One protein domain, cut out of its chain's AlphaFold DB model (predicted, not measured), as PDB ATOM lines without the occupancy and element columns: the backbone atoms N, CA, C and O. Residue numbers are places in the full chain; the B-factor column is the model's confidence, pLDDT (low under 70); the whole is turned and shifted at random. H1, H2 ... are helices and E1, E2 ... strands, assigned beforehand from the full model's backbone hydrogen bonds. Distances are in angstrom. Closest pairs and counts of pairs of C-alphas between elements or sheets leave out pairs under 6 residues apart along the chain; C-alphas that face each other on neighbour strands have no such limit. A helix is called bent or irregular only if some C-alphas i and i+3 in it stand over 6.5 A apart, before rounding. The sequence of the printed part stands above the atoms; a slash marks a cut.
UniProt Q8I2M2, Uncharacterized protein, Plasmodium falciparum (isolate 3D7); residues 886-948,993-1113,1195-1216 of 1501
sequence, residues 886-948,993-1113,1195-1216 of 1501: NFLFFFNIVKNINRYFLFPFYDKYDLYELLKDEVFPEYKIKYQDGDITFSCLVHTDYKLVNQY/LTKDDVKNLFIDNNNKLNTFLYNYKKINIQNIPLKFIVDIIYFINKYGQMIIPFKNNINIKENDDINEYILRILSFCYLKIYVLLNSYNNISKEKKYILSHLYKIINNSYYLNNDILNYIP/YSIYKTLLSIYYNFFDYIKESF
ATOM      1  N   ASN A 886      25.628  -3.331 -15.491       52.99
ATOM      2  CA  ASN A 886      24.163  -3.288 -15.454       52.99
ATOM      3  C   ASN A 886      23.513  -4.506 -16.146       52.99
ATOM      4  O   ASN A 886      22.520  -5.026 -15.637       52.99
ATOM      5  N   PHE A 887      24.081  -4.988 -17.260       57.77
ATOM      6  CA  PHE A 887      23.655  -6.233 -17.917       57.77
ATOM      7  C   PHE A 887      23.808  -7.441 -16.980       57.77
ATOM      8  O   PHE A 887      22.862  -8.206 -16.814       57.77
ATOM      9  N   LEU A 888      24.964  -7.592 -16.319       54.25
ATOM     10  CA  LEU A 888      25.231  -8.713 -15.410       54.25
ATOM     11  C   LEU A 888      24.304  -8.710 -14.185       54.25
ATOM     12  O   LEU A 888      23.800  -9.765 -13.798       54.25
ATOM     13  N   PHE A 889      24.022  -7.540 -13.599       58.75
ATOM     14  CA  PHE A 889      23.032  -7.422 -12.521       58.75
ATOM     15  C   PHE A 889      21.628  -7.831 -12.983       58.75
ATOM     16  O   PHE A 889      20.968  -8.614 -12.302       58.75
ATOM     17  N   PHE A 890      21.188  -7.344 -14.146       63.83
ATOM     18  CA  PHE A 890      19.891  -7.700 -14.721       63.83
ATOM     19  C   PHE A 890      19.780  -9.210 -14.994       63.83
ATOM     20  O   PHE A 890      18.814  -9.839 -14.562       63.83
ATOM     21  N   PHE A 891      20.794  -9.805 -15.630       63.33
ATOM     22  CA  PHE A 891      20.835 -11.237 -15.923       63.33
ATOM     23  C   PHE A 891      20.803 -12.099 -14.654       63.33
ATOM     24  O   PHE A 891      20.004 -13.028 -14.573       63.33
ATOM     25  N   ASN A 892      21.603 -11.769 -13.636       62.74
ATOM     26  CA  ASN A 892      21.621 -12.522 -12.377       62.74
ATOM     27  C   ASN A 892      20.273 -12.463 -11.638       62.74
ATOM     28  O   ASN A 892      19.840 -13.471 -11.083       62.74
ATOM     29  N   ILE A 893      19.582 -11.318 -11.658       67.20
ATOM     30  CA  ILE A 893      18.235 -11.186 -11.079       67.20
ATOM     31  C   ILE A 893      17.236 -12.069 -11.842       67.20
ATOM     32  O   ILE A 893      16.543 -12.871 -11.222       67.20
ATOM     33  N   VAL A 894      17.209 -11.983 -13.177       69.58
ATOM     34  CA  VAL A 894      16.346 -12.805 -14.049       69.58
ATOM     35  C   VAL A 894      16.596 -14.304 -13.833       69.58
ATOM     36  O   VAL A 894      15.651 -15.060 -13.601       69.58
ATOM     37  N   LYS A 895      17.862 -14.733 -13.822       68.54
ATOM     38  CA  LYS A 895      18.263 -16.130 -13.597       68.54
ATOM     39  C   LYS A 895      17.831 -16.647 -12.222       68.54
ATOM     40  O   LYS A 895      17.335 -17.767 -12.121       68.54
ATOM     41  N   ASN A 896      17.975 -15.836 -11.172       69.73
ATOM     42  CA  ASN A 896      17.553 -16.215  -9.824       69.73
ATOM     43  C   ASN A 896      16.024 -16.313  -9.703       69.73
ATOM     44  O   ASN A 896      15.535 -17.285  -9.139       69.73
ATOM     45  N   ILE A 897      15.264 -15.366 -10.269       73.50
ATOM     46  CA  ILE A 897      13.791 -15.449 -10.294       73.50
ATOM     47  C   ILE A 897      13.355 -16.750 -10.975       73.50
ATOM     48  O   ILE A 897      12.531 -17.478 -10.423       73.50
ATOM     49  N   ASN A 898      13.950 -17.085 -12.125       73.64
ATOM     50  CA  ASN A 898      13.642 -18.330 -12.820       73.64
ATOM     51  C   ASN A 898      13.949 -19.564 -11.948       73.64
ATOM     52  O   ASN A 898      13.052 -20.372 -11.719       73.64
ATOM     53  N   ARG A 899      15.147 -19.642 -11.349       72.47
ATOM     54  CA  ARG A 899      15.558 -20.746 -10.461       72.47
ATOM     55  C   ARG A 899      14.595 -21.007  -9.294       72.47
ATOM     56  O   ARG A 899      14.379 -22.169  -8.959       72.47
ATOM     57  N   TYR A 900      14.070 -19.965  -8.644       75.67
ATOM     58  CA  TYR A 900      13.264 -20.130  -7.424       75.67
ATOM     59  C   TYR A 900      11.754 -20.275  -7.674       75.67
ATOM     60  O   TYR A 900      11.086 -20.893  -6.846       75.67
ATOM     61  N   PHE A 901      11.226 -19.725  -8.777       75.79
ATOM     62  CA  PHE A 901       9.778 -19.625  -9.043       75.79
ATOM     63  C   PHE A 901       9.308 -20.426 -10.267       75.79
ATOM     64  O   PHE A 901       8.147 -20.832 -10.329       75.79
ATOM     65  N   LEU A 902      10.170 -20.625 -11.269       73.87
ATOM     66  CA  LEU A 902       9.788 -21.170 -12.574       73.87
ATOM     67  C   LEU A 902      10.276 -22.599 -12.735       73.87
ATOM     68  O   LEU A 902      11.242 -22.894 -13.434       73.87
ATOM     69  N   PHE A 903       9.557 -23.500 -12.079       74.87
ATOM     70  CA  PHE A 903       9.771 -24.929 -12.240       74.87
ATOM     71  C   PHE A 903       9.527 -25.366 -13.695       74.87
ATOM     72  O   PHE A 903       8.638 -24.815 -14.348       74.87
ATOM     73  N   PRO A 904      10.236 -26.396 -14.200       68.03
ATOM     74  CA  PRO A 904      10.108 -26.846 -15.591       68.03
ATOM     75  C   PRO A 904       8.678 -27.194 -16.032       68.03
ATOM     76  O   PRO A 904       8.348 -27.073 -17.204       68.03
ATOM     77  N   PHE A 905       7.788 -27.581 -15.114       72.56
ATOM     78  CA  PHE A 905       6.387 -27.868 -15.443       72.56
ATOM     79  C   PHE A 905       5.522 -26.619 -15.707       72.56
ATOM     80  O   PHE A 905       4.440 -26.763 -16.271       72.56
ATOM     81  N   TYR A 906       5.995 -25.412 -15.364       75.99
ATOM     82  CA  TYR A 906       5.392 -24.135 -15.778       75.99
ATOM     83  C   TYR A 906       5.927 -23.617 -17.122       75.99
ATOM     84  O   TYR A 906       5.397 -22.649 -17.657       75.99
ATOM     85  N   ASP A 907       6.935 -24.266 -17.705       65.19
ATOM     86  CA  ASP A 907       7.526 -23.910 -19.001       65.19
ATOM     87  C   ASP A 907       6.700 -24.409 -20.207       65.19
ATOM     88  O   ASP A 907       7.221 -24.723 -21.275       65.19
ATOM     89  N   LYS A 908       5.381 -24.537 -20.034       68.10
ATOM     90  CA  LYS A 908       4.482 -25.075 -21.058       68.10
ATOM     91  C   LYS A 908       3.686 -23.959 -21.730       68.10
ATOM     92  O   LYS A 908       3.153 -23.063 -21.078       68.10
ATOM     93  N   TYR A 909       3.561 -24.028 -23.052       68.21
ATOM     94  CA  TYR A 909       2.853 -23.006 -23.833       68.21
ATOM     95  C   TYR A 909       1.323 -23.091 -23.726       68.21
ATOM     96  O   TYR A 909       0.642 -22.110 -24.013       68.21
ATOM     97  N   ASP A 910       0.785 -24.239 -23.304       75.17
ATOM     98  CA  ASP A 910      -0.642 -24.468 -23.049       75.17
ATOM     99  C   ASP A 910      -1.091 -24.006 -21.651       75.17
ATOM    100  O   ASP A 910      -2.284 -24.034 -21.359       75.17
ATOM    101  N   LEU A 911      -0.171 -23.508 -20.811       83.09
ATOM    102  CA  LEU A 911      -0.457 -23.056 -19.446       83.09
ATOM    103  C   LEU A 911      -1.566 -21.984 -19.391       83.09
ATOM    104  O   LEU A 911      -2.359 -21.986 -18.455       83.09
ATOM    105  N   TYR A 912      -1.672 -21.117 -20.407       87.70
ATOM    106  CA  TYR A 912      -2.799 -20.184 -20.534       87.70
ATOM    107  C   TYR A 912      -4.133 -20.918 -20.740       87.70
ATOM    108  O   TYR A 912      -5.087 -20.639 -20.027       87.70
ATOM    109  N   GLU A 913      -4.219 -21.873 -21.672       86.67
ATOM    110  CA  GLU A 913      -5.472 -22.602 -21.942       86.67
ATOM    111  C   GLU A 913      -5.937 -23.438 -20.746       86.67
ATOM    112  O   GLU A 913      -7.134 -23.636 -20.564       86.67
ATOM    113  N   LEU A 914      -4.985 -23.893 -19.931       85.44
ATOM    114  CA  LEU A 914      -5.186 -24.694 -18.727       85.44
ATOM    115  C   LEU A 914      -5.625 -23.862 -17.503       85.44
ATOM    116  O   LEU A 914      -6.167 -24.426 -16.556       85.44
ATOM    117  N   LEU A 915      -5.403 -22.540 -17.518       89.63
ATOM    118  CA  LEU A 915      -5.671 -21.632 -16.389       89.63
ATOM    119  C   LEU A 915      -6.579 -20.437 -16.728       89.63
ATOM    120  O   LEU A 915      -6.863 -19.620 -15.855       89.63
ATOM    121  N   LYS A 916      -7.026 -20.290 -17.980       87.64
ATOM    122  CA  LYS A 916      -7.761 -19.096 -18.441       87.64
ATOM    123  C   LYS A 916      -9.107 -18.870 -17.733       87.64
ATOM    124  O   LYS A 916      -9.522 -17.718 -17.596       87.64
ATOM    125  N   ASP A 917      -9.740 -19.957 -17.299       88.21
ATOM    126  CA  ASP A 917     -11.063 -19.994 -16.666       88.21
ATOM    127  C   ASP A 917     -10.957 -20.197 -15.139       88.21
ATOM    128  O   ASP A 917     -11.956 -20.401 -14.453       88.21
ATOM    129  N   GLU A 918      -9.736 -20.152 -14.596       90.24
ATOM    130  CA  GLU A 918      -9.445 -20.516 -13.212       90.24
ATOM    131  C   GLU A 918      -9.409 -19.328 -12.251       90.24
ATOM    132  O   GLU A 918      -9.189 -18.172 -12.628       90.24
ATOM    133  N   VAL A 919      -9.601 -19.656 -10.972       89.64
ATOM    134  CA  VAL A 919      -9.750 -18.732  -9.846       89.64
ATOM    135  C   VAL A 919      -8.998 -19.287  -8.634       89.64
ATOM    136  O   VAL A 919      -9.066 -20.480  -8.342       89.64
ATOM    137  N   PHE A 920      -8.286 -18.423  -7.907       86.94
ATOM    138  CA  PHE A 920      -7.729 -18.759  -6.597       86.94
ATOM    139  C   PHE A 920      -8.855 -18.883  -5.560       86.94
ATOM    140  O   PHE A 920      -9.695 -17.985  -5.482       86.94
ATOM    141  N   PRO A 921      -8.860 -19.927  -4.709       80.66
ATOM    142  CA  PRO A 921      -9.811 -20.016  -3.610       80.66
ATOM    143  C   PRO A 921      -9.685 -18.814  -2.674       80.66
ATOM    144  O   PRO A 921      -8.576 -18.473  -2.257       80.66
ATOM    145  N   GLU A 922     -10.813 -18.216  -2.286       76.57
ATOM    146  CA  GLU A 922     -10.852 -16.977  -1.490       76.57
ATOM    147  C   GLU A 922      -9.972 -17.051  -0.232       76.57
ATOM    148  O   GLU A 922      -9.203 -16.137   0.048       76.57
ATOM    149  N   TYR A 923      -9.988 -18.182   0.482       77.06
ATOM    150  CA  TYR A 923      -9.206 -18.389   1.708       77.06
ATOM    151  C   TYR A 923      -7.674 -18.414   1.503       77.06
ATOM    152  O   TYR A 923      -6.921 -18.312   2.480       77.06
ATOM    153  N   LYS A 924      -7.198 -18.550   0.257       78.31
ATOM    154  CA  LYS A 924      -5.773 -18.508  -0.116       78.31
ATOM    155  C   LYS A 924      -5.302 -17.126  -0.562       78.31
ATOM    156  O   LYS A 924      -4.092 -16.891  -0.588       78.31
ATOM    157  N   ILE A 925      -6.221 -16.203  -0.841       81.72
ATOM    158  CA  ILE A 925      -5.904 -14.808  -1.145       81.72
ATOM    159  C   ILE A 925      -6.139 -13.962   0.108       81.72
ATOM    160  O   ILE A 925      -7.239 -13.916   0.648       81.72
ATOM    161  N   LYS A 926      -5.110 -13.268   0.597       82.37
ATOM    162  CA  LYS A 926      -5.215 -12.433   1.804       82.37
ATOM    163  C   LYS A 926      -4.857 -10.992   1.489       82.37
ATOM    164  O   LYS A 926      -3.711 -10.708   1.136       82.37
ATOM    165  N   TYR A 927      -5.821 -10.089   1.667       80.89
ATOM    166  CA  TYR A 927      -5.578  -8.650   1.662       80.89
ATOM    167  C   TYR A 927      -5.101  -8.213   3.054       80.89
ATOM    168  O   TYR A 927      -5.873  -8.233   4.013       80.89
ATOM    169  N   GLN A 928      -3.815  -7.887   3.183       75.71
ATOM    170  CA  GLN A 928      -3.168  -7.512   4.447       75.71
ATOM    171  C   GLN A 928      -2.177  -6.369   4.200       75.71
ATOM    172  O   GLN A 928      -1.563  -6.293   3.139       75.71
ATOM    173  N   ASP A 929      -2.062  -5.438   5.152       72.41
ATOM    174  CA  ASP A 929      -1.194  -4.246   5.080       72.41
ATOM    175  C   ASP A 929      -1.338  -3.397   3.794       72.41
ATOM    176  O   ASP A 929      -0.431  -2.664   3.393       72.41
ATOM    177  N   GLY A 930      -2.506  -3.467   3.145       77.85
ATOM    178  CA  GLY A 930      -2.796  -2.758   1.897       77.85
ATOM    179  C   GLY A 930      -2.226  -3.412   0.631       77.85
ATOM    180  O   GLY A 930      -2.181  -2.751  -0.409       77.85
ATOM    181  N   ASP A 931      -1.796  -4.674   0.688       85.72
ATOM    182  CA  ASP A 931      -1.374  -5.477  -0.467       85.72
ATOM    183  C   ASP A 931      -2.116  -6.826  -0.509       85.72
ATOM    184  O   ASP A 931      -2.668  -7.300   0.485       85.72
ATOM    185  N   ILE A 932      -2.150  -7.446  -1.686       88.87
ATOM    186  CA  ILE A 932      -2.735  -8.773  -1.903       88.87
ATOM    187  C   ILE A 932      -1.613  -9.800  -1.806       88.87
ATOM    188  O   ILE A 932      -0.657  -9.738  -2.571       88.87
ATOM    189  N   THR A 933      -1.738 -10.771  -0.909       89.88
ATOM    190  CA  THR A 933      -0.833 -11.926  -0.835       89.88
ATOM    191  C   THR A 933      -1.548 -13.192  -1.294       89.88
ATOM    192  O   THR A 933      -2.729 -13.381  -1.009       89.88
ATOM    193  N   PHE A 934      -0.837 -14.052  -2.020       87.96
ATOM    194  CA  PHE A 934      -1.364 -15.307  -2.567       87.96
ATOM    195  C   PHE A 934      -0.275 -16.378  -2.596       87.96
ATOM    196  O   PHE A 934       0.917 -16.057  -2.613       87.96
ATOM    197  N   SER A 935      -0.671 -17.649  -2.604       84.63
ATOM    198  CA  SER A 935       0.268 -18.763  -2.574       84.63
ATOM    199  C   SER A 935       1.014 -18.965  -3.901       84.63
ATOM    200  O   SER A 935       0.473 -18.908  -5.014       84.63
ATOM    201  N   CYS A 936       2.313 -19.218  -3.768       85.63
ATOM    202  CA  CYS A 936       3.228 -19.574  -4.843       85.63
ATOM    203  C   CYS A 936       4.200 -20.648  -4.358       85.63
ATOM    204  O   CYS A 936       4.658 -20.618  -3.215       85.63
ATOM    205  N   LEU A 937       4.561 -21.559  -5.259       82.84
ATOM    206  CA  LEU A 937       5.653 -22.499  -5.041       82.84
ATOM    207  C   LEU A 937       6.995 -21.761  -5.098       82.84
ATOM    208  O   LEU A 937       7.247 -21.007  -6.038       82.84
ATOM    209  N   VAL A 938       7.854 -22.011  -4.113       83.50
ATOM    210  CA  VAL A 938       9.206 -21.456  -4.008       83.50
ATOM    211  C   VAL A 938      10.168 -22.568  -3.603       83.50
ATOM    212  O   VAL A 938       9.921 -23.304  -2.644       83.50
ATOM    213  N   HIS A 939      11.285 -22.699  -4.316       75.05
ATOM    214  CA  HIS A 939      12.346 -23.632  -3.931       75.05
ATOM    215  C   HIS A 939      13.024 -23.144  -2.640       75.05
ATOM    216  O   HIS A 939      13.467 -22.000  -2.580       75.05
ATOM    217  N   THR A 940      13.121 -23.992  -1.612       71.09
ATOM    218  CA  THR A 940      13.828 -23.649  -0.360       71.09
ATOM    219  C   THR A 940      15.296 -24.081  -0.401       71.09
ATOM    220  O   THR A 940      15.662 -24.978  -1.163       71.09
ATOM    221  N   ASP A 941      16.160 -23.414   0.370       53.72
ATOM    222  CA  ASP A 941      17.610 -23.596   0.263       53.72
ATOM    223  C   ASP A 941      18.148 -24.808   1.051       53.72
ATOM    224  O   ASP A 941      18.057 -24.893   2.274       53.72
ATOM    225  N   TYR A 942      18.752 -25.721   0.290       35.43
ATOM    226  CA  TYR A 942      19.862 -26.631   0.610       35.43
ATOM    227  C   TYR A 942      20.006 -27.222   2.034       35.43
ATOM    228  O   TYR A 942      20.716 -26.689   2.886       35.43
ATOM    229  N   LYS A 943      19.543 -28.470   2.192       36.42
ATOM    230  CA  LYS A 943      20.351 -29.606   2.694       36.42
ATOM    231  C   LYS A 943      19.908 -30.875   1.957       36.42
ATOM    232  O   LYS A 943      18.712 -31.054   1.748       36.42
ATOM    233  N   LEU A 944      20.850 -31.743   1.571       32.76
ATOM    234  CA  LEU A 944      20.520 -33.080   1.060       32.76
ATOM    235  C   LEU A 944      19.799 -33.874   2.160       32.76
ATOM    236  O   LEU A 944      20.309 -33.982   3.273       32.76
ATOM    237  N   VAL A 945      18.621 -34.405   1.835       34.82
ATOM    238  CA  VAL A 945      17.893 -35.374   2.664       34.82
ATOM    239  C   VAL A 945      18.207 -36.772   2.135       34.82
ATOM    240  O   VAL A 945      18.333 -36.951   0.923       34.82
ATOM    241  N   ASN A 946      18.356 -37.747   3.035       38.77
ATOM    242  CA  ASN A 946      18.619 -39.139   2.678       38.77
ATOM    243  C   ASN A 946      17.502 -39.670   1.767       38.77
ATOM    244  O   ASN A 946      16.345 -39.742   2.170       38.77
ATOM    245  N   GLN A 947      17.853 -40.068   0.542       34.49
ATOM    246  CA  GLN A 947      16.895 -40.366  -0.534       34.49
ATOM    247  C   GLN A 947      16.041 -41.637  -0.323       34.49
ATOM    248  O   GLN A 947      15.211 -41.946  -1.171       34.49
ATOM    249  N   TYR A 948      16.229 -42.383   0.773       38.42
ATOM    250  CA  TYR A 948      15.690 -43.741   0.937       38.42
ATOM    251  C   TYR A 948      14.474 -43.887   1.866       38.42
ATOM    252  O   TYR A 948      13.761 -44.884   1.746       38.42
ATOM    253  N   LEU A 993       3.545 -35.470 -13.709       72.40
ATOM    254  CA  LEU A 993       2.455 -34.568 -13.327       72.40
ATOM    255  C   LEU A 993       1.425 -34.495 -14.462       72.40
ATOM    256  O   LEU A 993       1.766 -34.113 -15.588       72.40
ATOM    257  N   THR A 994       0.163 -34.790 -14.155       78.42
ATOM    258  CA  THR A 994      -0.961 -34.595 -15.081       78.42
ATOM    259  C   THR A 994      -1.208 -33.103 -15.364       78.42
ATOM    260  O   THR A 994      -0.605 -32.210 -14.756       78.42
ATOM    261  N   LYS A 995      -2.113 -32.791 -16.302       79.19
ATOM    262  CA  LYS A 995      -2.550 -31.401 -16.530       79.19
ATOM    263  C   LYS A 995      -3.204 -30.813 -15.276       79.19
ATOM    264  O   LYS A 995      -2.854 -29.701 -14.884       79.19
ATOM    265  N   ASP A 996      -4.068 -31.580 -14.616       82.04
ATOM    266  CA  ASP A 996      -4.721 -31.160 -13.376       82.04
ATOM    267  C   ASP A 996      -3.740 -31.031 -12.207       82.04
ATOM    268  O   ASP A 996      -3.916 -30.165 -11.356       82.04
ATOM    269  N   ASP A 997      -2.645 -31.791 -12.182       82.10
ATOM    270  CA  ASP A 997      -1.573 -31.567 -11.208       82.10
ATOM    271  C   ASP A 997      -0.888 -30.212 -11.428       82.10
ATOM    272  O   ASP A 997      -0.782 -29.420 -10.496       82.10
ATOM    273  N   VAL A 998      -0.486 -29.881 -12.663       81.87
ATOM    274  CA  VAL A 998       0.122 -28.567 -12.974       81.87
ATOM    275  C   VAL A 998      -0.840 -27.414 -12.657       81.87
ATOM    276  O   VAL A 998      -0.419 -26.391 -12.112       81.87
ATOM    277  N   LYS A 999      -2.133 -27.602 -12.936       85.21
ATOM    278  CA  LYS A 999      -3.225 -26.687 -12.577       85.21
ATOM    279  C   LYS A 999      -3.299 -26.467 -11.063       85.21
ATOM    280  O   LYS A 999      -3.198 -25.337 -10.580       85.21
ATOM    281  N   ASN A1000      -3.411 -27.562 -10.313       85.48
ATOM    282  CA  ASN A1000      -3.525 -27.565  -8.860       85.48
ATOM    283  C   ASN A1000      -2.266 -27.029  -8.166       85.48
ATOM    284  O   ASN A1000      -2.386 -26.463  -7.085       85.48
ATOM    285  N   LEU A1001      -1.086 -27.159  -8.775       84.57
ATOM    286  CA  LEU A1001       0.163 -26.551  -8.307       84.57
ATOM    287  C   LEU A1001       0.211 -25.040  -8.538       84.57
ATOM    288  O   LEU A1001       0.695 -24.300  -7.680       84.57
ATOM    289  N   PHE A1002      -0.294 -24.566  -9.680       86.82
ATOM    290  CA  PHE A1002      -0.293 -23.140  -9.998       86.82
ATOM    291  C   PHE A1002      -1.240 -22.353  -9.090       86.82
ATOM    292  O   PHE A1002      -0.877 -21.278  -8.605       86.82
ATOM    293  N   ILE A1003      -2.443 -22.886  -8.872       85.06
ATOM    294  CA  ILE A1003      -3.489 -22.261  -8.050       85.06
ATOM    295  C   ILE A1003      -3.292 -22.591  -6.559       85.06
ATOM    296  O   ILE A1003      -3.799 -21.880  -5.698       85.06
ATOM    297  N   ASP A1004      -2.502 -23.629  -6.258       82.87
ATOM    298  CA  ASP A1004      -2.386 -24.240  -4.935       82.87
ATOM    299  C   ASP A1004      -3.759 -24.746  -4.436       82.87
ATOM    300  O   ASP A1004      -4.322 -24.258  -3.463       82.87
ATOM    301  N   ASN A1005      -4.314 -25.757  -5.106       81.22
ATOM    302  CA  ASN A1005      -5.585 -26.392  -4.724       81.22
ATOM    303  C   ASN A1005      -5.413 -27.772  -4.062       81.22
ATOM    304  O   ASN A1005      -6.286 -28.194  -3.306       81.22
ATOM    305  N   ASN A1006      -4.296 -28.478  -4.293       80.23
ATOM    306  CA  ASN A1006      -4.096 -29.850  -3.807       80.23
ATOM    307  C   ASN A1006      -2.938 -29.962  -2.800       80.23
ATOM    308  O   ASN A1006      -1.785 -30.191  -3.170       80.23
ATOM    309  N   ASN A1007      -3.267 -29.890  -1.506       75.19
ATOM    310  CA  ASN A1007      -2.289 -29.981  -0.416       75.19
ATOM    311  C   ASN A1007      -1.424 -31.257  -0.460       75.19
ATOM    312  O   ASN A1007      -0.251 -31.179  -0.110       75.19
ATOM    313  N   LYS A1008      -1.946 -32.407  -0.926       79.25
ATOM    314  CA  LYS A1008      -1.161 -33.657  -1.015       79.25
ATOM    315  C   LYS A1008       0.007 -33.517  -1.993       79.25
ATOM    316  O   LYS A1008       1.127 -33.918  -1.691       79.25
ATOM    317  N   LEU A1009      -0.261 -32.907  -3.145       74.84
ATOM    318  CA  LEU A1009       0.721 -32.687  -4.202       74.84
ATOM    319  C   LEU A1009       1.805 -31.687  -3.761       74.84
ATOM    320  O   LEU A1009       2.985 -31.872  -4.054       74.84
ATOM    321  N   ASN A1010       1.421 -30.683  -2.969       72.02
ATOM    322  CA  ASN A1010       2.353 -29.742  -2.348       72.02
ATOM    323  C   ASN A1010       3.273 -30.430  -1.325       72.02
ATOM    324  O   ASN A1010       4.486 -30.231  -1.360       72.02
ATOM    325  N   THR A1011       2.719 -31.272  -0.441       72.68
ATOM    326  CA  THR A1011       3.499 -32.071   0.522       72.68
ATOM    327  C   THR A1011       4.484 -32.994  -0.197       72.68
ATOM    328  O   THR A1011       5.651 -33.078   0.183       72.68
ATOM    329  N   PHE A1012       4.050 -33.626  -1.287       74.97
ATOM    330  CA  PHE A1012       4.905 -34.448  -2.136       74.97
ATOM    331  C   PHE A1012       6.062 -33.648  -2.764       74.97
ATOM    332  O   PHE A1012       7.215 -34.061  -2.646       74.97
ATOM    333  N   LEU A1013       5.811 -32.471  -3.353       72.54
ATOM    334  CA  LEU A1013       6.885 -31.621  -3.892       72.54
ATOM    335  C   LEU A1013       7.832 -31.070  -2.810       72.54
ATOM    336  O   LEU A1013       9.023 -30.866  -3.085       72.54
ATOM    337  N   TYR A1014       7.341 -30.849  -1.589       71.92
ATOM    338  CA  TYR A1014       8.183 -30.481  -0.453       71.92
ATOM    339  C   TYR A1014       9.127 -31.619  -0.053       71.92
ATOM    340  O   TYR A1014      10.313 -31.383   0.181       71.92
ATOM    341  N   ASN A1015       8.649 -32.861  -0.024       69.66
ATOM    342  CA  ASN A1015       9.503 -34.008   0.286       69.66
ATOM    343  C   ASN A1015      10.483 -34.300  -0.863       69.66
ATOM    344  O   ASN A1015      11.674 -34.455  -0.614       69.66
ATOM    345  N   TYR A1016      10.019 -34.250  -2.114       67.01
ATOM    346  CA  TYR A1016      10.827 -34.574  -3.293       67.01
ATOM    347  C   TYR A1016      11.897 -33.528  -3.655       67.01
ATOM    348  O   TYR A1016      13.034 -33.878  -3.957       67.01
ATOM    349  N   LYS A1017      11.547 -32.233  -3.667       68.68
ATOM    350  CA  LYS A1017      12.434 -31.148  -4.143       68.68
ATOM    351  C   LYS A1017      12.572 -29.973  -3.173       68.68
ATOM    352  O   LYS A1017      13.121 -28.941  -3.549       68.68
ATOM    353  N   LYS A1018      12.067 -30.092  -1.937       72.35
ATOM    354  CA  LYS A1018      12.029 -28.994  -0.948       72.35
ATOM    355  C   LYS A1018      11.404 -27.714  -1.519       72.35
ATOM    356  O   LYS A1018      11.793 -26.592  -1.187       72.35
ATOM    357  N   ILE A1019      10.393 -27.898  -2.369       75.50
ATOM    358  CA  ILE A1019       9.525 -26.834  -2.867       75.50
ATOM    359  C   ILE A1019       8.475 -26.583  -1.791       75.50
ATOM    360  O   ILE A1019       7.716 -27.484  -1.452       75.50
ATOM    361  N   ASN A1020       8.441 -25.376  -1.239       81.37
ATOM    362  CA  ASN A1020       7.445 -24.986  -0.246       81.37
ATOM    363  C   ASN A1020       6.470 -23.970  -0.848       81.37
ATOM    364  O   ASN A1020       6.815 -23.248  -1.784       81.37
ATOM    365  N   ILE A1021       5.274 -23.871  -0.278       81.97
ATOM    366  CA  ILE A1021       4.369 -22.761  -0.558       81.97
ATOM    367  C   ILE A1021       4.761 -21.573   0.307       81.97
ATOM    368  O   ILE A1021       4.951 -21.690   1.517       81.97
ATOM    369  N   GLN A1022       4.852 -20.407  -0.320       83.98
ATOM    370  CA  GLN A1022       4.984 -19.129   0.363       83.98
ATOM    371  C   GLN A1022       3.889 -18.187  -0.128       83.98
ATOM    372  O   GLN A1022       3.537 -18.195  -1.308       83.98
ATOM    373  N   ASN A1023       3.362 -17.361   0.777       85.95
ATOM    374  CA  ASN A1023       2.451 -16.283   0.407       85.95
ATOM    375  C   ASN A1023       3.272 -15.088  -0.064       85.95
ATOM    376  O   ASN A1023       4.084 -14.547   0.687       85.95
ATOM    377  N   ILE A1024       3.069 -14.689  -1.316       86.65
ATOM    378  CA  ILE A1024       3.893 -13.689  -1.990       86.65
ATOM    379  C   ILE A1024       3.051 -12.437  -2.242       86.65
ATOM    380  O   ILE A1024       1.936 -12.556  -2.752       86.65
ATOM    381  N   PRO A1025       3.547 -11.238  -1.883       90.68
ATOM    382  CA  PRO A1025       2.839  -9.992  -2.143       90.68
ATOM    383  C   PRO A1025       2.757  -9.703  -3.644       90.68
ATOM    384  O   PRO A1025       3.752  -9.796  -4.368       90.68
ATOM    385  N   LEU A1026       1.586  -9.275  -4.111       91.41
ATOM    386  CA  LEU A1026       1.336  -8.859  -5.488       91.41
ATOM    387  C   LEU A1026       2.324  -7.783  -5.926       91.41
ATOM    388  O   LEU A1026       2.846  -7.853  -7.040       91.41
ATOM    389  N   LYS A1027       2.653  -6.836  -5.040       88.55
ATOM    390  CA  LYS A1027       3.659  -5.807  -5.306       88.55
ATOM    391  C   LYS A1027       5.014  -6.379  -5.736       88.55
ATOM    392  O   LYS A1027       5.658  -5.776  -6.586       88.55
ATOM    393  N   PHE A1028       5.429  -7.543  -5.229       87.82
ATOM    394  CA  PHE A1028       6.677  -8.194  -5.646       87.82
ATOM    395  C   PHE A1028       6.607  -8.696  -7.097       87.82
ATOM    396  O   PHE A1028       7.514  -8.418  -7.878       87.82
ATOM    397  N   ILE A1029       5.511  -9.349  -7.499       89.73
ATOM    398  CA  ILE A1029       5.306  -9.777  -8.897       89.73
ATOM    399  C   ILE A1029       5.171  -8.568  -9.835       89.73
ATOM    400  O   ILE A1029       5.773  -8.537 -10.908       89.73
ATOM    401  N   VAL A1030       4.448  -7.531  -9.408       88.71
ATOM    402  CA  VAL A1030       4.325  -6.259 -10.134       88.71
ATOM    403  C   VAL A1030       5.685  -5.580 -10.313       88.71
ATOM    404  O   VAL A1030       5.984  -5.094 -11.404       88.71
ATOM    405  N   ASP A1031       6.523  -5.548  -9.276       86.72
ATOM    406  CA  ASP A1031       7.848  -4.934  -9.343       86.72
ATOM    407  C   ASP A1031       8.846  -5.795 -10.147       86.72
ATOM    408  O   ASP A1031       9.703  -5.218 -10.816       86.72
ATOM    409  N   ILE A1032       8.691  -7.130 -10.214       85.24
ATOM    410  CA  ILE A1032       9.405  -7.994 -11.181       85.24
ATOM    411  C   ILE A1032       9.031  -7.624 -12.618       85.24
ATOM    412  O   ILE A1032       9.921  -7.368 -13.430       85.24
ATOM    413  N   ILE A1033       7.734  -7.563 -12.940       86.29
ATOM    414  CA  ILE A1033       7.267  -7.195 -14.286       86.29
ATOM    415  C   ILE A1033       7.762  -5.792 -14.645       86.29
ATOM    416  O   ILE A1033       8.292  -5.588 -15.734       86.29
ATOM    417  N   TYR A1034       7.651  -4.832 -13.723       82.48
ATOM    418  CA  TYR A1034       8.116  -3.462 -13.933       82.48
ATOM    419  C   TYR A1034       9.634  -3.383 -14.127       82.48
ATOM    420  O   TYR A1034      10.101  -2.656 -15.005       82.48
ATOM    421  N   PHE A1035      10.407  -4.135 -13.335       78.66
ATOM    422  CA  PHE A1035      11.859  -4.231 -13.467       78.66
ATOM    423  C   PHE A1035      12.246  -4.804 -14.827       78.66
ATOM    424  O   PHE A1035      13.032  -4.176 -15.536       78.66
ATOM    425  N   ILE A1036      11.654  -5.937 -15.219       77.48
ATOM    426  CA  ILE A1036      11.861  -6.528 -16.540       77.48
ATOM    427  C   ILE A1036      11.499  -5.494 -17.596       77.48
ATOM    428  O   ILE A1036      12.411  -4.995 -18.249       77.48
ATOM    429  N   ASN A1037      10.225  -5.088 -17.686       74.06
ATOM    430  CA  ASN A1037       9.720  -4.172 -18.705       74.06
ATOM    431  C   ASN A1037      10.640  -2.951 -18.862       74.06
ATOM    432  O   ASN A1037      11.129  -2.714 -19.962       74.06
ATOM    433  N   LYS A1038      10.972  -2.248 -17.772       68.91
ATOM    434  CA  LYS A1038      11.777  -1.017 -17.798       68.91
ATOM    435  C   LYS A1038      13.262  -1.220 -18.120       68.91
ATOM    436  O   LYS A1038      13.819  -0.418 -18.867       68.91
ATOM    437  N   TYR A1039      13.926  -2.219 -17.533       64.11
ATOM    438  CA  TYR A1039      15.385  -2.362 -17.656       64.11
ATOM    439  C   TYR A1039      15.794  -3.208 -18.860       64.11
ATOM    440  O   TYR A1039      16.725  -2.826 -19.568       64.11
ATOM    441  N   GLY A1040      15.076  -4.292 -19.168       64.58
ATOM    442  CA  GLY A1040      15.376  -5.114 -20.342       64.58
ATOM    443  C   GLY A1040      15.232  -4.337 -21.661       64.58
ATOM    444  O   GLY A1040      16.013  -4.564 -22.577       64.58
ATOM    445  N   GLN A1041      14.358  -3.323 -21.727       58.74
ATOM    446  CA  GLN A1041      14.236  -2.392 -22.861       58.74
ATOM    447  C   GLN A1041      15.553  -1.670 -23.171       58.74
ATOM    448  O   GLN A1041      15.900  -1.482 -24.333       58.74
ATOM    449  N   MET A1042      16.308  -1.278 -22.139       54.79
ATOM    450  CA  MET A1042      17.609  -0.625 -22.313       54.79
ATOM    451  C   MET A1042      18.740  -1.615 -22.612       54.79
ATOM    452  O   MET A1042      19.789  -1.203 -23.102       54.79
ATOM    453  N   ILE A1043      18.548  -2.897 -22.290       52.74
ATOM    454  CA  ILE A1043      19.606  -3.911 -22.271       52.74
ATOM    455  C   ILE A1043      19.537  -4.834 -23.503       52.74
ATOM    456  O   ILE A1043      20.578  -5.169 -24.063       52.74
ATOM    457  N   ILE A1044      18.348  -5.173 -24.009       48.52
ATOM    458  CA  ILE A1044      18.167  -6.009 -25.211       48.52
ATOM    459  C   ILE A1044      18.856  -5.444 -26.466       48.52
ATOM    460  O   ILE A1044      19.442  -6.241 -27.194       48.52
ATOM    461  N   PRO A1045      18.926  -4.121 -26.725       45.63
ATOM    462  CA  PRO A1045      19.713  -3.597 -27.845       45.63
ATOM    463  C   PRO A1045      21.213  -3.954 -27.805       45.63
ATOM    464  O   PRO A1045      21.885  -3.878 -28.832       45.63
ATOM    465  N   PHE A1046      21.762  -4.372 -26.653       44.59
ATOM    466  CA  PHE A1046      23.122  -4.918 -26.577       44.59
ATOM    467  C   PHE A1046      23.220  -6.364 -27.080       44.59
ATOM    468  O   PHE A1046      24.295  -6.736 -27.547       44.59
ATOM    469  N   LYS A1047      22.123  -7.143 -27.073       41.80
ATOM    470  CA  LYS A1047      22.058  -8.508 -27.634       41.80
ATOM    471  C   LYS A1047      22.581  -8.523 -29.070       41.80
ATOM    472  O   LYS A1047      23.484  -9.284 -29.397       41.80
ATOM    473  N   ASN A1048      22.082  -7.602 -29.894       40.22
ATOM    474  CA  ASN A1048      22.361  -7.559 -31.331       40.22
ATOM    475  C   ASN A1048      23.794  -7.081 -31.660       40.22
ATOM    476  O   ASN A1048      24.208  -7.148 -32.812       40.22
ATOM    477  N   ASN A1049      24.564  -6.627 -30.661       38.90
ATOM    478  CA  ASN A1049      25.971  -6.243 -30.814       38.90
ATOM    479  C   ASN A1049      26.953  -7.330 -30.335       38.90
ATOM    480  O   ASN A1049      28.163  -7.154 -30.484       38.90
ATOM    481  N   ILE A1050      26.475  -8.406 -29.697       35.60
ATOM    482  CA  ILE A1050      27.322  -9.359 -28.971       35.60
ATOM    483  C   ILE A1050      26.862 -10.801 -29.268       35.60
ATOM    484  O   ILE A1050      25.910 -11.303 -28.675       35.60
ATOM    485  N   ASN A1051      27.571 -11.495 -30.165       36.94
ATOM    486  CA  ASN A1051      27.300 -12.894 -30.535       36.94
ATOM    487  C   ASN A1051      27.746 -13.888 -29.437       36.94
ATOM    488  O   ASN A1051      28.778 -14.545 -29.570       36.94
ATOM    489  N   ILE A1052      26.966 -14.023 -28.360       35.23
ATOM    490  CA  ILE A1052      27.119 -15.089 -27.350       35.23
ATOM    491  C   ILE A1052      25.921 -16.029 -27.457       35.23
ATOM    492  O   ILE A1052      24.790 -15.561 -27.457       35.23
ATOM    493  N   LYS A1053      26.145 -17.349 -27.492       41.27
ATOM    494  CA  LYS A1053      25.049 -18.342 -27.490       41.27
ATOM    495  C   LYS A1053      24.153 -18.236 -26.247       41.27
ATOM    496  O   LYS A1053      22.948 -18.392 -26.356       41.27
ATOM    497  N   GLU A1054      24.733 -17.865 -25.106       42.92
ATOM    498  CA  GLU A1054      24.037 -17.595 -23.835       42.92
ATOM    499  C   GLU A1054      22.994 -16.457 -23.935       42.92
ATOM    500  O   GLU A1054      22.143 -16.323 -23.060       42.92
ATOM    501  N   ASN A1055      23.037 -15.617 -24.980       41.96
ATOM    502  CA  ASN A1055      22.095 -14.507 -25.147       41.96
ATOM    503  C   ASN A1055      20.697 -14.940 -25.597       41.96
ATOM    504  O   ASN A1055      19.765 -14.140 -25.472       41.96
ATOM    505  N   ASP A1056      20.528 -16.147 -26.141       47.63
ATOM    506  CA  ASP A1056      19.192 -16.651 -26.443       47.63
ATOM    507  C   ASP A1056      18.486 -17.021 -25.136       47.63
ATOM    508  O   ASP A1056      17.481 -16.378 -24.835       47.63
ATOM    509  N   ASP A1057      19.089 -17.861 -24.285       55.62
ATOM    510  CA  ASP A1057      18.596 -18.259 -22.953       55.62
ATOM    511  C   ASP A1057      17.995 -17.090 -22.141       55.62
ATOM    512  O   ASP A1057      16.950 -17.230 -21.507       55.62
ATOM    513  N   ILE A1058      18.613 -15.900 -22.182       62.00
ATOM    514  CA  ILE A1058      18.129 -14.689 -21.490       62.00
ATOM    515  C   ILE A1058      16.710 -14.302 -21.917       62.00
ATOM    516  O   ILE A1058      15.888 -13.948 -21.070       62.00
ATOM    517  N   ASN A1059      16.412 -14.339 -23.216       63.28
ATOM    518  CA  ASN A1059      15.086 -13.981 -23.720       63.28
ATOM    519  C   ASN A1059      14.065 -15.042 -23.327       63.28
ATOM    520  O   ASN A1059      12.941 -14.689 -22.977       63.28
ATOM    521  N   GLU A1060      14.461 -16.316 -23.320       65.89
ATOM    522  CA  GLU A1060      13.610 -17.390 -22.826       65.89
ATOM    523  C   GLU A1060      13.285 -17.187 -21.350       65.89
ATOM    524  O   GLU A1060      12.112 -17.142 -20.992       65.89
ATOM    525  N   TYR A1061      14.286 -16.949 -20.498       68.69
ATOM    526  CA  TYR A1061      14.066 -16.655 -19.084       68.69
ATOM    527  C   TYR A1061      13.145 -15.443 -18.884       68.69
ATOM    528  O   TYR A1061      12.208 -15.525 -18.090       68.69
ATOM    529  N   ILE A1062      13.348 -14.346 -19.623       73.23
ATOM    530  CA  ILE A1062      12.474 -13.162 -19.566       73.23
ATOM    531  C   ILE A1062      11.031 -13.518 -19.938       73.23
ATOM    532  O   ILE A1062      10.112 -13.182 -19.194       73.23
ATOM    533  N   LEU A1063      10.815 -14.196 -21.067       74.72
ATOM    534  CA  LEU A1063       9.475 -14.535 -21.544       74.72
ATOM    535  C   LEU A1063       8.795 -15.568 -20.634       74.72
ATOM    536  O   LEU A1063       7.605 -15.439 -20.368       74.72
ATOM    537  N   ARG A1064       9.536 -16.531 -20.074       78.40
ATOM    538  CA  ARG A1064       9.026 -17.500 -19.087       78.40
ATOM    539  C   ARG A1064       8.544 -16.780 -17.820       78.40
ATOM    540  O   ARG A1064       7.431 -17.034 -17.363       78.40
ATOM    541  N   ILE A1065       9.327 -15.821 -17.303       83.64
ATOM    542  CA  ILE A1065       8.934 -14.976 -16.156       83.64
ATOM    543  C   ILE A1065       7.714 -14.131 -16.487       83.64
ATOM    544  O   ILE A1065       6.760 -14.129 -15.712       83.64
ATOM    545  N   LEU A1066       7.711 -13.436 -17.623       84.35
ATOM    546  CA  LEU A1066       6.585 -12.599 -18.018       84.35
ATOM    547  C   LEU A1066       5.303 -13.423 -18.206       84.35
ATOM    548  O   LEU A1066       4.275 -13.041 -17.657       84.35
ATOM    549  N   SER A1067       5.369 -14.566 -18.893       84.47
ATOM    550  CA  SER A1067       4.245 -15.495 -19.081       84.47
ATOM    551  C   SER A1067       3.625 -15.905 -17.742       84.47
ATOM    552  O   SER A1067       2.451 -15.636 -17.492       84.47
ATOM    553  N   PHE A1068       4.437 -16.444 -16.827       88.72
ATOM    554  CA  PHE A1068       3.989 -16.852 -15.495       88.72
ATOM    555  C   PHE A1068       3.427 -15.684 -14.667       88.72
ATOM    556  O   PHE A1068       2.362 -15.803 -14.061       88.72
ATOM    557  N   CYS A1069       4.119 -14.540 -14.645       90.68
ATOM    558  CA  CYS A1069       3.738 -13.397 -13.815       90.68
ATOM    559  C   CYS A1069       2.458 -12.712 -14.319       90.68
ATOM    560  O   CYS A1069       1.596 -12.372 -13.507       90.68
ATOM    561  N   TYR A1070       2.296 -12.540 -15.637       91.39
ATOM    562  CA  TYR A1070       1.041 -12.043 -16.207       91.39
ATOM    563  C   TYR A1070      -0.104 -13.025 -15.942       91.39
ATOM    564  O   TYR A1070      -1.194 -12.586 -15.585       91.39
ATOM    565  N   LEU A1071       0.136 -14.337 -16.046       91.51
ATOM    566  CA  LEU A1071      -0.908 -15.337 -15.833       91.51
ATOM    567  C   LEU A1071      -1.355 -15.399 -14.366       91.51
ATOM    568  O   LEU A1071      -2.552 -15.438 -14.105       91.51
ATOM    569  N   LYS A1072      -0.428 -15.279 -13.402       91.74
ATOM    570  CA  LYS A1072      -0.767 -15.111 -11.976       91.74
ATOM    571  C   LYS A1072      -1.669 -13.892 -11.752       91.74
ATOM    572  O   LYS A1072      -2.674 -14.006 -11.059       91.74
ATOM    573  N   ILE A1073      -1.345 -12.745 -12.358       92.80
ATOM    574  CA  ILE A1073      -2.156 -11.519 -12.254       92.80
ATOM    575  C   ILE A1073      -3.533 -11.694 -12.903       92.80
ATOM    576  O   ILE A1073      -4.525 -11.225 -12.353       92.80
ATOM    577  N   TYR A1074      -3.610 -12.373 -14.047       94.24
ATOM    578  CA  TYR A1074      -4.870 -12.632 -14.739       94.24
ATOM    579  C   TYR A1074      -5.804 -13.546 -13.926       94.24
ATOM    580  O   TYR A1074      -6.951 -13.176 -13.691       94.24
ATOM    581  N   VAL A1075      -5.298 -14.666 -13.395       93.08
ATOM    582  CA  VAL A1075      -6.072 -15.560 -12.511       93.08
ATOM    583  C   VAL A1075      -6.527 -14.810 -11.248       93.08
ATOM    584  O   VAL A1075      -7.685 -14.918 -10.853       93.08
ATOM    585  N   LEU A1076      -5.680 -13.956 -10.650       92.25
ATOM    586  CA  LEU A1076      -6.082 -13.091  -9.527       92.25
ATOM    587  C   LEU A1076      -7.178 -12.077  -9.900       92.25
ATOM    588  O   LEU A1076      -8.052 -11.816  -9.081       92.25
ATOM    589  N   LEU A1077      -7.172 -11.514 -11.114       92.65
ATOM    590  CA  LEU A1077      -8.241 -10.621 -11.584       92.65
ATOM    591  C   LEU A1077      -9.570 -11.359 -11.788       92.65
ATOM    592  O   LEU A1077     -10.617 -10.801 -11.463       92.65
ATOM    593  N   ASN A1078      -9.526 -12.599 -12.280       92.26
ATOM    594  CA  ASN A1078     -10.700 -13.468 -12.388       92.26
ATOM    595  C   ASN A1078     -11.228 -13.893 -11.008       92.26
ATOM    596  O   ASN A1078     -12.426 -14.098 -10.850       92.26
ATOM    597  N   SER A1079     -10.351 -13.968 -10.001       90.52
ATOM    598  CA  SER A1079     -10.705 -14.363  -8.629       90.52
ATOM    599  C   SER A1079     -11.499 -13.309  -7.851       90.52
ATOM    600  O   SER A1079     -11.912 -13.566  -6.724       90.52
ATOM    601  N   TYR A1080     -11.697 -12.116  -8.420       89.47
ATOM    602  CA  TYR A1080     -12.408 -11.022  -7.772       89.47
ATOM    603  C   TYR A1080     -13.522 -10.452  -8.656       89.47
ATOM    604  O   TYR A1080     -13.358 -10.218  -9.858       89.47
ATOM    605  N   ASN A1081     -14.647 -10.136  -8.016       86.31
ATOM    606  CA  ASN A1081     -15.776  -9.452  -8.642       86.31
ATOM    607  C   ASN A1081     -15.409  -8.014  -9.053       86.31
ATOM    608  O   ASN A1081     -14.586  -7.351  -8.422       86.31
ATOM    609  N   ASN A1082     -16.073  -7.479 -10.079       82.83
ATOM    610  CA  ASN A1082     -15.802  -6.142 -10.636       82.83
ATOM    611  C   ASN A1082     -16.088  -4.966  -9.676       82.83
ATOM    612  O   ASN A1082     -15.675  -3.839  -9.944       82.83
ATOM    613  N   ILE A1083     -16.745  -5.218  -8.543       82.88
ATOM    614  CA  ILE A1083     -17.062  -4.225  -7.498       82.88
ATOM    615  C   ILE A1083     -16.031  -4.278  -6.340       82.88
ATOM    616  O   ILE A1083     -16.027  -3.430  -5.449       82.88
ATOM    617  N   SER A1084     -15.122  -5.262  -6.334       85.61
ATOM    618  CA  SER A1084     -14.198  -5.498  -5.216       85.61
ATOM    619  C   SER A1084     -13.080  -4.441  -5.120       85.61
ATOM    620  O   SER A1084     -12.525  -3.965  -6.119       85.61
ATOM    621  N   LYS A1085     -12.706  -4.090  -3.879       85.77
ATOM    622  CA  LYS A1085     -11.607  -3.149  -3.585       85.77
ATOM    623  C   LYS A1085     -10.248  -3.742  -3.965       85.77
ATOM    624  O   LYS A1085      -9.333  -3.020  -4.350       85.77
ATOM    625  N   GLU A1086     -10.144  -5.059  -3.892       88.54
ATOM    626  CA  GLU A1086      -8.986  -5.874  -4.234       88.54
ATOM    627  C   GLU A1086      -8.751  -5.847  -5.751       88.54
ATOM    628  O   GLU A1086      -7.647  -5.525  -6.191       88.54
ATOM    629  N   LYS A1087      -9.793  -6.037  -6.576       90.30
ATOM    630  CA  LYS A1087      -9.690  -5.889  -8.040       90.30
ATOM    631  C   LYS A1087      -9.288  -4.472  -8.439       90.30
ATOM    632  O   LYS A1087      -8.361  -4.296  -9.235       90.30
ATOM    633  N   LYS A1088      -9.893  -3.456  -7.808       89.62
ATOM    634  CA  LYS A1088      -9.480  -2.050  -7.950       89.62
ATOM    635  C   LYS A1088      -7.995  -1.857  -7.616       89.62
ATOM    636  O   LYS A1088      -7.283  -1.168  -8.350       89.62
ATOM    637  N   TYR A1089      -7.508  -2.483  -6.545       89.97
ATOM    638  CA  TYR A1089      -6.106  -2.427  -6.140       89.97
ATOM    639  C   TYR A1089      -5.165  -3.064  -7.176       89.97
ATOM    640  O   TYR A1089      -4.189  -2.414  -7.563       89.97
ATOM    641  N   ILE A1090      -5.473  -4.258  -7.708       91.13
ATOM    642  CA  ILE A1090      -4.679  -4.889  -8.785       91.13
ATOM    643  C   ILE A1090      -4.595  -3.950 -10.001       91.13
ATOM    644  O   ILE A1090      -3.505  -3.652 -10.498       91.13
ATOM    645  N   LEU A1091      -5.736  -3.418 -10.449       90.63
ATOM    646  CA  LEU A1091      -5.815  -2.546 -11.626       90.63
ATOM    647  C   LEU A1091      -5.160  -1.167 -11.408       90.63
ATOM    648  O   LEU A1091      -4.696  -0.543 -12.366       90.63
ATOM    649  N   SER A1092      -5.012  -0.712 -10.160       87.72
ATOM    650  CA  SER A1092      -4.260   0.510  -9.825       87.72
ATOM    651  C   SER A1092      -2.755   0.417 -10.149       87.72
ATOM    652  O   SER A1092      -2.109   1.442 -10.420       87.72
ATOM    653  N   HIS A1093      -2.216  -0.813 -10.186       88.66
ATOM    654  CA  HIS A1093      -0.839  -1.146 -10.574       88.66
ATOM    655  C   HIS A1093      -0.676  -1.462 -12.067       88.66
ATOM    656  O   HIS A1093       0.458  -1.606 -12.524       88.66
ATOM    657  N   LEU A1094      -1.759  -1.523 -12.851       88.40
ATOM    658  CA  LEU A1094      -1.732  -1.947 -14.259       88.40
ATOM    659  C   LEU A1094      -0.736  -1.145 -15.122       88.40
ATOM    660  O   LEU A1094      -0.054  -1.716 -15.968       88.40
ATOM    661  N   TYR A1095      -0.528   0.139 -14.827       82.43
ATOM    662  CA  TYR A1095       0.440   1.015 -15.501       82.43
ATOM    663  C   TYR A1095       1.910   0.570 -15.375       82.43
ATOM    664  O   TYR A1095       2.744   0.991 -16.175       82.43
ATOM    665  N   LYS A1096       2.241  -0.253 -14.368       82.91
ATOM    666  CA  LYS A1096       3.548  -0.919 -14.224       82.91
ATOM    667  C   LYS A1096       3.621  -2.237 -15.002       82.91
ATOM    668  O   LYS A1096       4.706  -2.645 -15.412       82.91
ATOM    669  N   ILE A1097       2.473  -2.901 -15.143       81.44
ATOM    670  CA  ILE A1097       2.308  -4.229 -15.739       81.44
ATOM    671  C   ILE A1097       2.303  -4.128 -17.274       81.44
ATOM    672  O   ILE A1097       2.950  -4.934 -17.936       81.44
ATOM    673  N   ILE A1098       1.629  -3.122 -17.848       71.27
ATOM    674  CA  ILE A1098       1.529  -2.929 -19.304       71.27
ATOM    675  C   ILE A1098       2.923  -2.783 -19.939       71.27
ATOM    676  O   ILE A1098       3.743  -1.957 -19.530       71.27
ATOM    677  N   ASN A1099       3.178  -3.585 -20.971       64.27
ATOM    678  CA  ASN A1099       4.477  -3.681 -21.626       64.27
ATOM    679  C   ASN A1099       4.642  -2.651 -22.757       64.27
ATOM    680  O   ASN A1099       3.926  -2.690 -23.761       64.27
ATOM    681  N   ASN A1100       5.676  -1.808 -22.658       53.28
ATOM    682  CA  ASN A1100       6.157  -0.993 -23.779       53.28
ATOM    683  C   ASN A1100       7.035  -1.836 -24.739       53.28
ATOM    684  O   ASN A1100       8.255  -1.692 -24.815       53.28
ATOM    685  N   SER A1101       6.349  -2.707 -25.482       51.68
ATOM    686  CA  SER A1101       6.648  -3.215 -26.836       51.68
ATOM    687  C   SER A1101       7.930  -3.997 -27.171       51.68
ATOM    688  O   SER A1101       7.879  -4.770 -28.123       51.68
ATOM    689  N   TYR A1102       9.073  -3.833 -26.496       44.05
ATOM    690  CA  TYR A1102      10.353  -4.344 -27.038       44.05
ATOM    691  C   TYR A1102      10.462  -5.876 -27.129       44.05
ATOM    692  O   TYR A1102      10.870  -6.390 -28.165       44.05
ATOM    693  N   TYR A1103      10.078  -6.609 -26.081       45.74
ATOM    694  CA  TYR A1103      10.205  -8.082 -26.007       45.74
ATOM    695  C   TYR A1103       9.321  -8.837 -26.998       45.74
ATOM    696  O   TYR A1103       9.537 -10.013 -27.257       45.74
ATOM    697  N   LEU A1104       8.274  -8.169 -27.475       44.19
ATOM    698  CA  LEU A1104       7.145  -8.779 -28.164       44.19
ATOM    699  C   LEU A1104       7.224  -8.609 -29.691       44.19
ATOM    700  O   LEU A1104       6.302  -8.998 -30.411       44.19
ATOM    701  N   ASN A1105       8.305  -7.995 -30.186       42.91
ATOM    702  CA  ASN A1105       8.450  -7.591 -31.576       42.91
ATOM    703  C   ASN A1105       9.544  -8.408 -32.287       42.91
ATOM    704  O   ASN A1105      10.705  -7.999 -32.331       42.91
ATOM    705  N   ASN A1106       9.162  -9.561 -32.850       38.20
ATOM    706  CA  ASN A1106      10.070 -10.515 -33.513       38.20
ATOM    707  C   ASN A1106      10.964  -9.863 -34.584       38.20
ATOM    708  O   ASN A1106      12.130 -10.224 -34.725       38.20
ATOM    709  N   ASP A1107      10.461  -8.854 -35.298       37.53
ATOM    710  CA  ASP A1107      11.246  -8.130 -36.301       37.53
ATOM    711  C   ASP A1107      12.447  -7.377 -35.706       37.53
ATOM    712  O   ASP A1107      13.468  -7.238 -36.368       37.53
ATOM    713  N   ILE A1108      12.380  -6.905 -34.457       34.58
ATOM    714  CA  ILE A1108      13.517  -6.214 -33.817       34.58
ATOM    715  C   ILE A1108      14.605  -7.221 -33.401       34.58
ATOM    716  O   ILE A1108      15.790  -6.878 -33.387       34.58
ATOM    717  N   LEU A1109      14.225  -8.472 -33.122       29.46
ATOM    718  CA  LEU A1109      15.171  -9.564 -32.882       29.46
ATOM    719  C   LEU A1109      15.890  -9.991 -34.175       29.46
ATOM    720  O   LEU A1109      17.066 -10.336 -34.110       29.46
ATOM    721  N   ASN A1110      15.228  -9.895 -35.336       31.12
ATOM    722  CA  ASN A1110      15.770 -10.385 -36.612       31.12
ATOM    723  C   ASN A1110      16.408  -9.304 -37.513       31.12
ATOM    724  O   ASN A1110      17.301  -9.626 -38.292       31.12
ATOM    725  N   TYR A1111      15.966  -8.039 -37.455       27.53
ATOM    726  CA  TYR A1111      16.193  -7.061 -38.541       27.53
ATOM    727  C   TYR A1111      17.179  -5.914 -38.235       27.53
ATOM    728  O   TYR A1111      17.243  -4.937 -38.987       27.53
ATOM    729  N   ILE A1112      17.977  -5.994 -37.162       25.55
ATOM    730  CA  ILE A1112      19.126  -5.078 -36.991       25.55
ATOM    731  C   ILE A1112      20.300  -5.608 -37.841       25.55
ATOM    732  O   ILE A1112      20.576  -6.806 -37.777       25.55
ATOM    733  N   PRO A1113      20.972  -4.783 -38.675       25.19
ATOM    734  CA  PRO A1113      21.642  -5.300 -39.869       25.19
ATOM    735  C   PRO A1113      22.808  -6.254 -39.585       25.19
ATOM    736  O   PRO A1113      23.838  -5.862 -39.043       25.19
ATOM    737  N   TYR A1195       3.029 -15.656 -27.849       71.44
ATOM    738  CA  TYR A1195       1.588 -15.773 -28.077       71.44
ATOM    739  C   TYR A1195       0.787 -15.960 -26.772       71.44
ATOM    740  O   TYR A1195      -0.216 -15.274 -26.573       71.44
ATOM    741  N   SER A1196       1.255 -16.810 -25.850       75.24
ATOM    742  CA  SER A1196       0.637 -16.991 -24.524       75.24
ATOM    743  C   SER A1196       0.634 -15.690 -23.701       75.24
ATOM    744  O   SER A1196      -0.395 -15.290 -23.148       75.24
ATOM    745  N   ILE A1197       1.749 -14.946 -23.713       80.93
ATOM    746  CA  ILE A1197       1.844 -13.611 -23.095       80.93
ATOM    747  C   ILE A1197       0.829 -12.641 -23.716       80.93
ATOM    748  O   ILE A1197       0.128 -11.942 -22.983       80.93
ATOM    749  N   TYR A1198       0.712 -12.603 -25.048       80.42
ATOM    750  CA  TYR A1198      -0.257 -11.745 -25.735       80.42
ATOM    751  C   TYR A1198      -1.709 -12.087 -25.368       80.42
ATOM    752  O   TYR A1198      -2.465 -11.174 -25.033       80.42
ATOM    753  N   LYS A1199      -2.094 -13.372 -25.367       84.83
ATOM    754  CA  LYS A1199      -3.422 -13.824 -24.908       84.83
ATOM    755  C   LYS A1199      -3.722 -13.358 -23.484       84.83
ATOM    756  O   LYS A1199      -4.784 -12.789 -23.227       84.83
ATOM    757  N   THR A1200      -2.762 -13.549 -22.585       89.36
ATOM    758  CA  THR A1200      -2.884 -13.157 -21.179       89.36
ATOM    759  C   THR A1200      -3.062 -11.643 -21.034       89.36
ATOM    760  O   THR A1200      -3.983 -11.192 -20.360       89.36
ATOM    761  N   LEU A1201      -2.245 -10.838 -21.725       88.92
ATOM    762  CA  LEU A1201      -2.347  -9.373 -21.703       88.92
ATOM    763  C   LEU A1201      -3.675  -8.861 -22.277       88.92
ATOM    764  O   LEU A1201      -4.292  -7.988 -21.674       88.92
ATOM    765  N   LEU A1202      -4.150  -9.418 -23.397       90.06
ATOM    766  CA  LEU A1202      -5.452  -9.057 -23.974       90.06
ATOM    767  C   LEU A1202      -6.604  -9.344 -23.000       90.06
ATOM    768  O   LEU A1202      -7.510  -8.523 -22.867       90.06
ATOM    769  N   SER A1203      -6.537 -10.459 -22.274       92.57
ATOM    770  CA  SER A1203      -7.563 -10.858 -21.302       92.57
ATOM    771  C   SER A1203      -7.489 -10.050 -19.994       92.57
ATOM    772  O   SER A1203      -8.522  -9.755 -19.393       92.57
ATOM    773  N   ILE A1204      -6.299  -9.574 -19.600       92.91
ATOM    774  CA  ILE A1204      -6.131  -8.547 -18.553       92.91
ATOM    775  C   ILE A1204      -6.760  -7.215 -18.994       92.91
ATOM    776  O   ILE A1204      -7.456  -6.574 -18.207       92.91
ATOM    777  N   TYR A1205      -6.554  -6.789 -20.245       93.05
ATOM    778  CA  TYR A1205      -7.154  -5.553 -20.767       93.05
ATOM    779  C   TYR A1205      -8.680  -5.660 -20.870       93.05
ATOM    780  O   TYR A1205      -9.375  -4.684 -20.593       93.05
ATOM    781  N   TYR A1206      -9.204  -6.842 -21.200       93.26
ATOM    782  CA  TYR A1206     -10.638  -7.126 -21.162       93.26
ATOM    783  C   TYR A1206     -11.188  -6.976 -19.736       93.26
ATOM    784  O   TYR A1206     -12.061  -6.142 -19.512       93.26
ATOM    785  N   ASN A1207     -10.581  -7.652 -18.750       92.05
ATOM    786  CA  ASN A1207     -10.915  -7.508 -17.324       92.05
ATOM    787  C   ASN A1207     -10.866  -6.048 -16.826       92.05
ATOM    788  O   ASN A1207     -11.677  -5.646 -15.995       92.05
ATOM    789  N   PHE A1208      -9.925  -5.240 -17.326       93.65
ATOM    790  CA  PHE A1208      -9.832  -3.814 -17.003       93.65
ATOM    791  C   PHE A1208     -11.027  -3.011 -17.539       93.65
ATOM    792  O   PHE A1208     -11.601  -2.216 -16.796       93.65
ATOM    793  N   PHE A1209     -11.428  -3.212 -18.799       92.46
ATOM    794  CA  PHE A1209     -12.595  -2.523 -19.370       92.46
ATOM    795  C   PHE A1209     -13.931  -3.067 -18.851       92.46
ATOM    796  O   PHE A1209     -14.908  -2.321 -18.820       92.46
ATOM    797  N   ASP A1210     -13.977  -4.318 -18.398       90.72
ATOM    798  CA  ASP A1210     -15.088  -4.872 -17.622       90.72
ATOM    799  C   ASP A1210     -15.231  -4.139 -16.287       90.72
ATOM    800  O   ASP A1210     -16.253  -3.494 -16.053       90.72
ATOM    801  N   TYR A1211     -14.167  -4.135 -15.476       91.72
ATOM    802  CA  TYR A1211     -14.136  -3.432 -14.196       91.72
ATOM    803  C   TYR A1211     -14.488  -1.943 -14.344       91.72
ATOM    804  O   TYR A1211     -15.351  -1.461 -13.623       91.72
ATOM    805  N   ILE A1212     -13.877  -1.198 -15.278       89.24
ATOM    806  CA  ILE A1212     -14.123   0.253 -15.393       89.24
ATOM    807  C   ILE A1212     -15.530   0.574 -15.926       89.24
ATOM    808  O   ILE A1212     -16.059   1.638 -15.610       89.24
ATOM    809  N   LYS A1213     -16.161  -0.321 -16.700       88.64
ATOM    810  CA  LYS A1213     -17.546  -0.125 -17.163       88.64
ATOM    811  C   LYS A1213     -18.569  -0.227 -16.020       88.64
ATOM    812  O   LYS A1213     -19.626   0.388 -16.097       88.64
ATOM    813  N   GLU A1214     -18.274  -1.003 -14.981       87.37
ATOM    814  CA  GLU A1214     -19.146  -1.156 -13.805       87.37
ATOM    815  C   GLU A1214     -18.740  -0.204 -12.666       87.37
ATOM    816  O   GLU A1214     -19.570   0.501 -12.100       87.37
ATOM    817  N   SER A1215     -17.439  -0.133 -12.386       86.05
ATOM    818  CA  SER A1215     -16.808   0.606 -11.290       86.05
ATOM    819  C   SER A1215     -15.955   1.759 -11.835       86.05
ATOM    820  O   SER A1215     -14.726   1.770 -11.693       86.05
ATOM    821  N   PHE A1216     -16.605   2.723 -12.497       85.75
ATOM    822  CA  PHE A1216     -15.935   3.829 -13.188       85.75
ATOM    823  C   PHE A1216     -15.018   4.644 -12.259       85.75
ATOM    824  O   PHE A1216     -15.469   5.301 -11.322       85.75
TER     825      PHE A1216
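This is residues 886 to 948, 993 to 1113 and 1195 to 1216 of the 1501 residues of an uncharacterized protein of Plasmodium falciparum (isolate 3D7) (UniProt Q8I2M2). What does one see first? A narrow three-strand sheet, E1, E2 and E3, lies across the end of a long helical hairpin, H5 and H6, where H5 begins, with H1 and H10 packed on H6. H4 lies beside the strands, and the short H8 packs on H5. What is it made of? The printed part has 206 residues with ten named helices and three named strands, in the order H1 H2 E1 E2 H3 H4 E3 H5 H6 H7 H8 H9 H10; the class is mostly helix, and the sheet, E1 E2 E3, is antiparallel. It is compact, with a radius of gyration of the C-alphas of 17.9 A and spans of 58, 53 and 32 A.

How is the sheet paired? E2, residues 931 to 939, forms an antiparallel hairpin with E1, residues 926 to 928; N 926 and O 933 are within hydrogen-bond range at 2.9 A. E2 is also antiparallel to E3, residues 1019 to 1025, with N 938 and O 1020 2.8 A apart. What is on the sheet? H4, residues 1007 to 1017, is on it, its closest C-alphas to E3 being Tyr 1014 and Asn 1020, 5.5 A apart. H1, residues 886 to 901, H3, residues 995 to 1003, H5, residues 1026 to 1049, and H7, residues 1085 to 1092, only graze it. What is the hub? H6, residues 1054 to 1078, touches H1, H5, H10, residues 1195 to 1214, and only just, each with 3 pairs of C-alphas within 8 A, H2, residues 911 to 915, and H7. H6 and H10 run the same way at a shallow tilt of 29 degrees, closest at the C-alphas of Ser 1067 and Ile 1197, 5.0 A. H5 and H6, a helical hairpin, run opposite ways at a shallow tilt of 27 degrees, closest at the C-alphas of Ile 1029 and Cys 1069, 6.3 A. What of the other helices? H8, residues 1094 to 1097, touches residues 1030 to 1037 of H5, closest at the C-alphas of Lys 1096 and Tyr 1034, 5.2 A. H9, residues 1106 to 1110, is close to H5 but not clearly touching, the C-alphas of Leu 1109 and Asn 1048 being 7.6 A apart. Every O i to N i+4 pair is within hydrogen-bond range in H1, H2, H3, H4, H7, H9 and H10, against 13 of 20 in H5 and 19 of 21 in H6; H8 is too short for one.

Where is the sheet? E2 begins at C-alpha 931, (-1.374, -5.477, -0.467), is 23.0 A long and bends by 60 degrees at residue 935. How long are the helices? H6 measures 36.8 A, H5 35.4 A, H10 29.1 A, ending at C-alpha 1214, (-19.146, -1.156, -13.805), and H1 22.7 A. H5 has a kink of 46 degrees near residue 1042 and is only just irregular, C-alphas 1042 and 1045 being 6.6 A apart.

Where are the cuts? Residues 949 to 992 are not printed, a gap of 21.5 A between C-alphas 948 and 993, nor are 1114 to 1194, 25.5 A between C-alphas 1113 and 1195. Of the links printed whole, none is long. Where is confidence low? The mean pLDDT of the printed part is 73.2, and 65 residues are under 70, among them 941 to 948, 1038 to 1061 and 1099 to 1113.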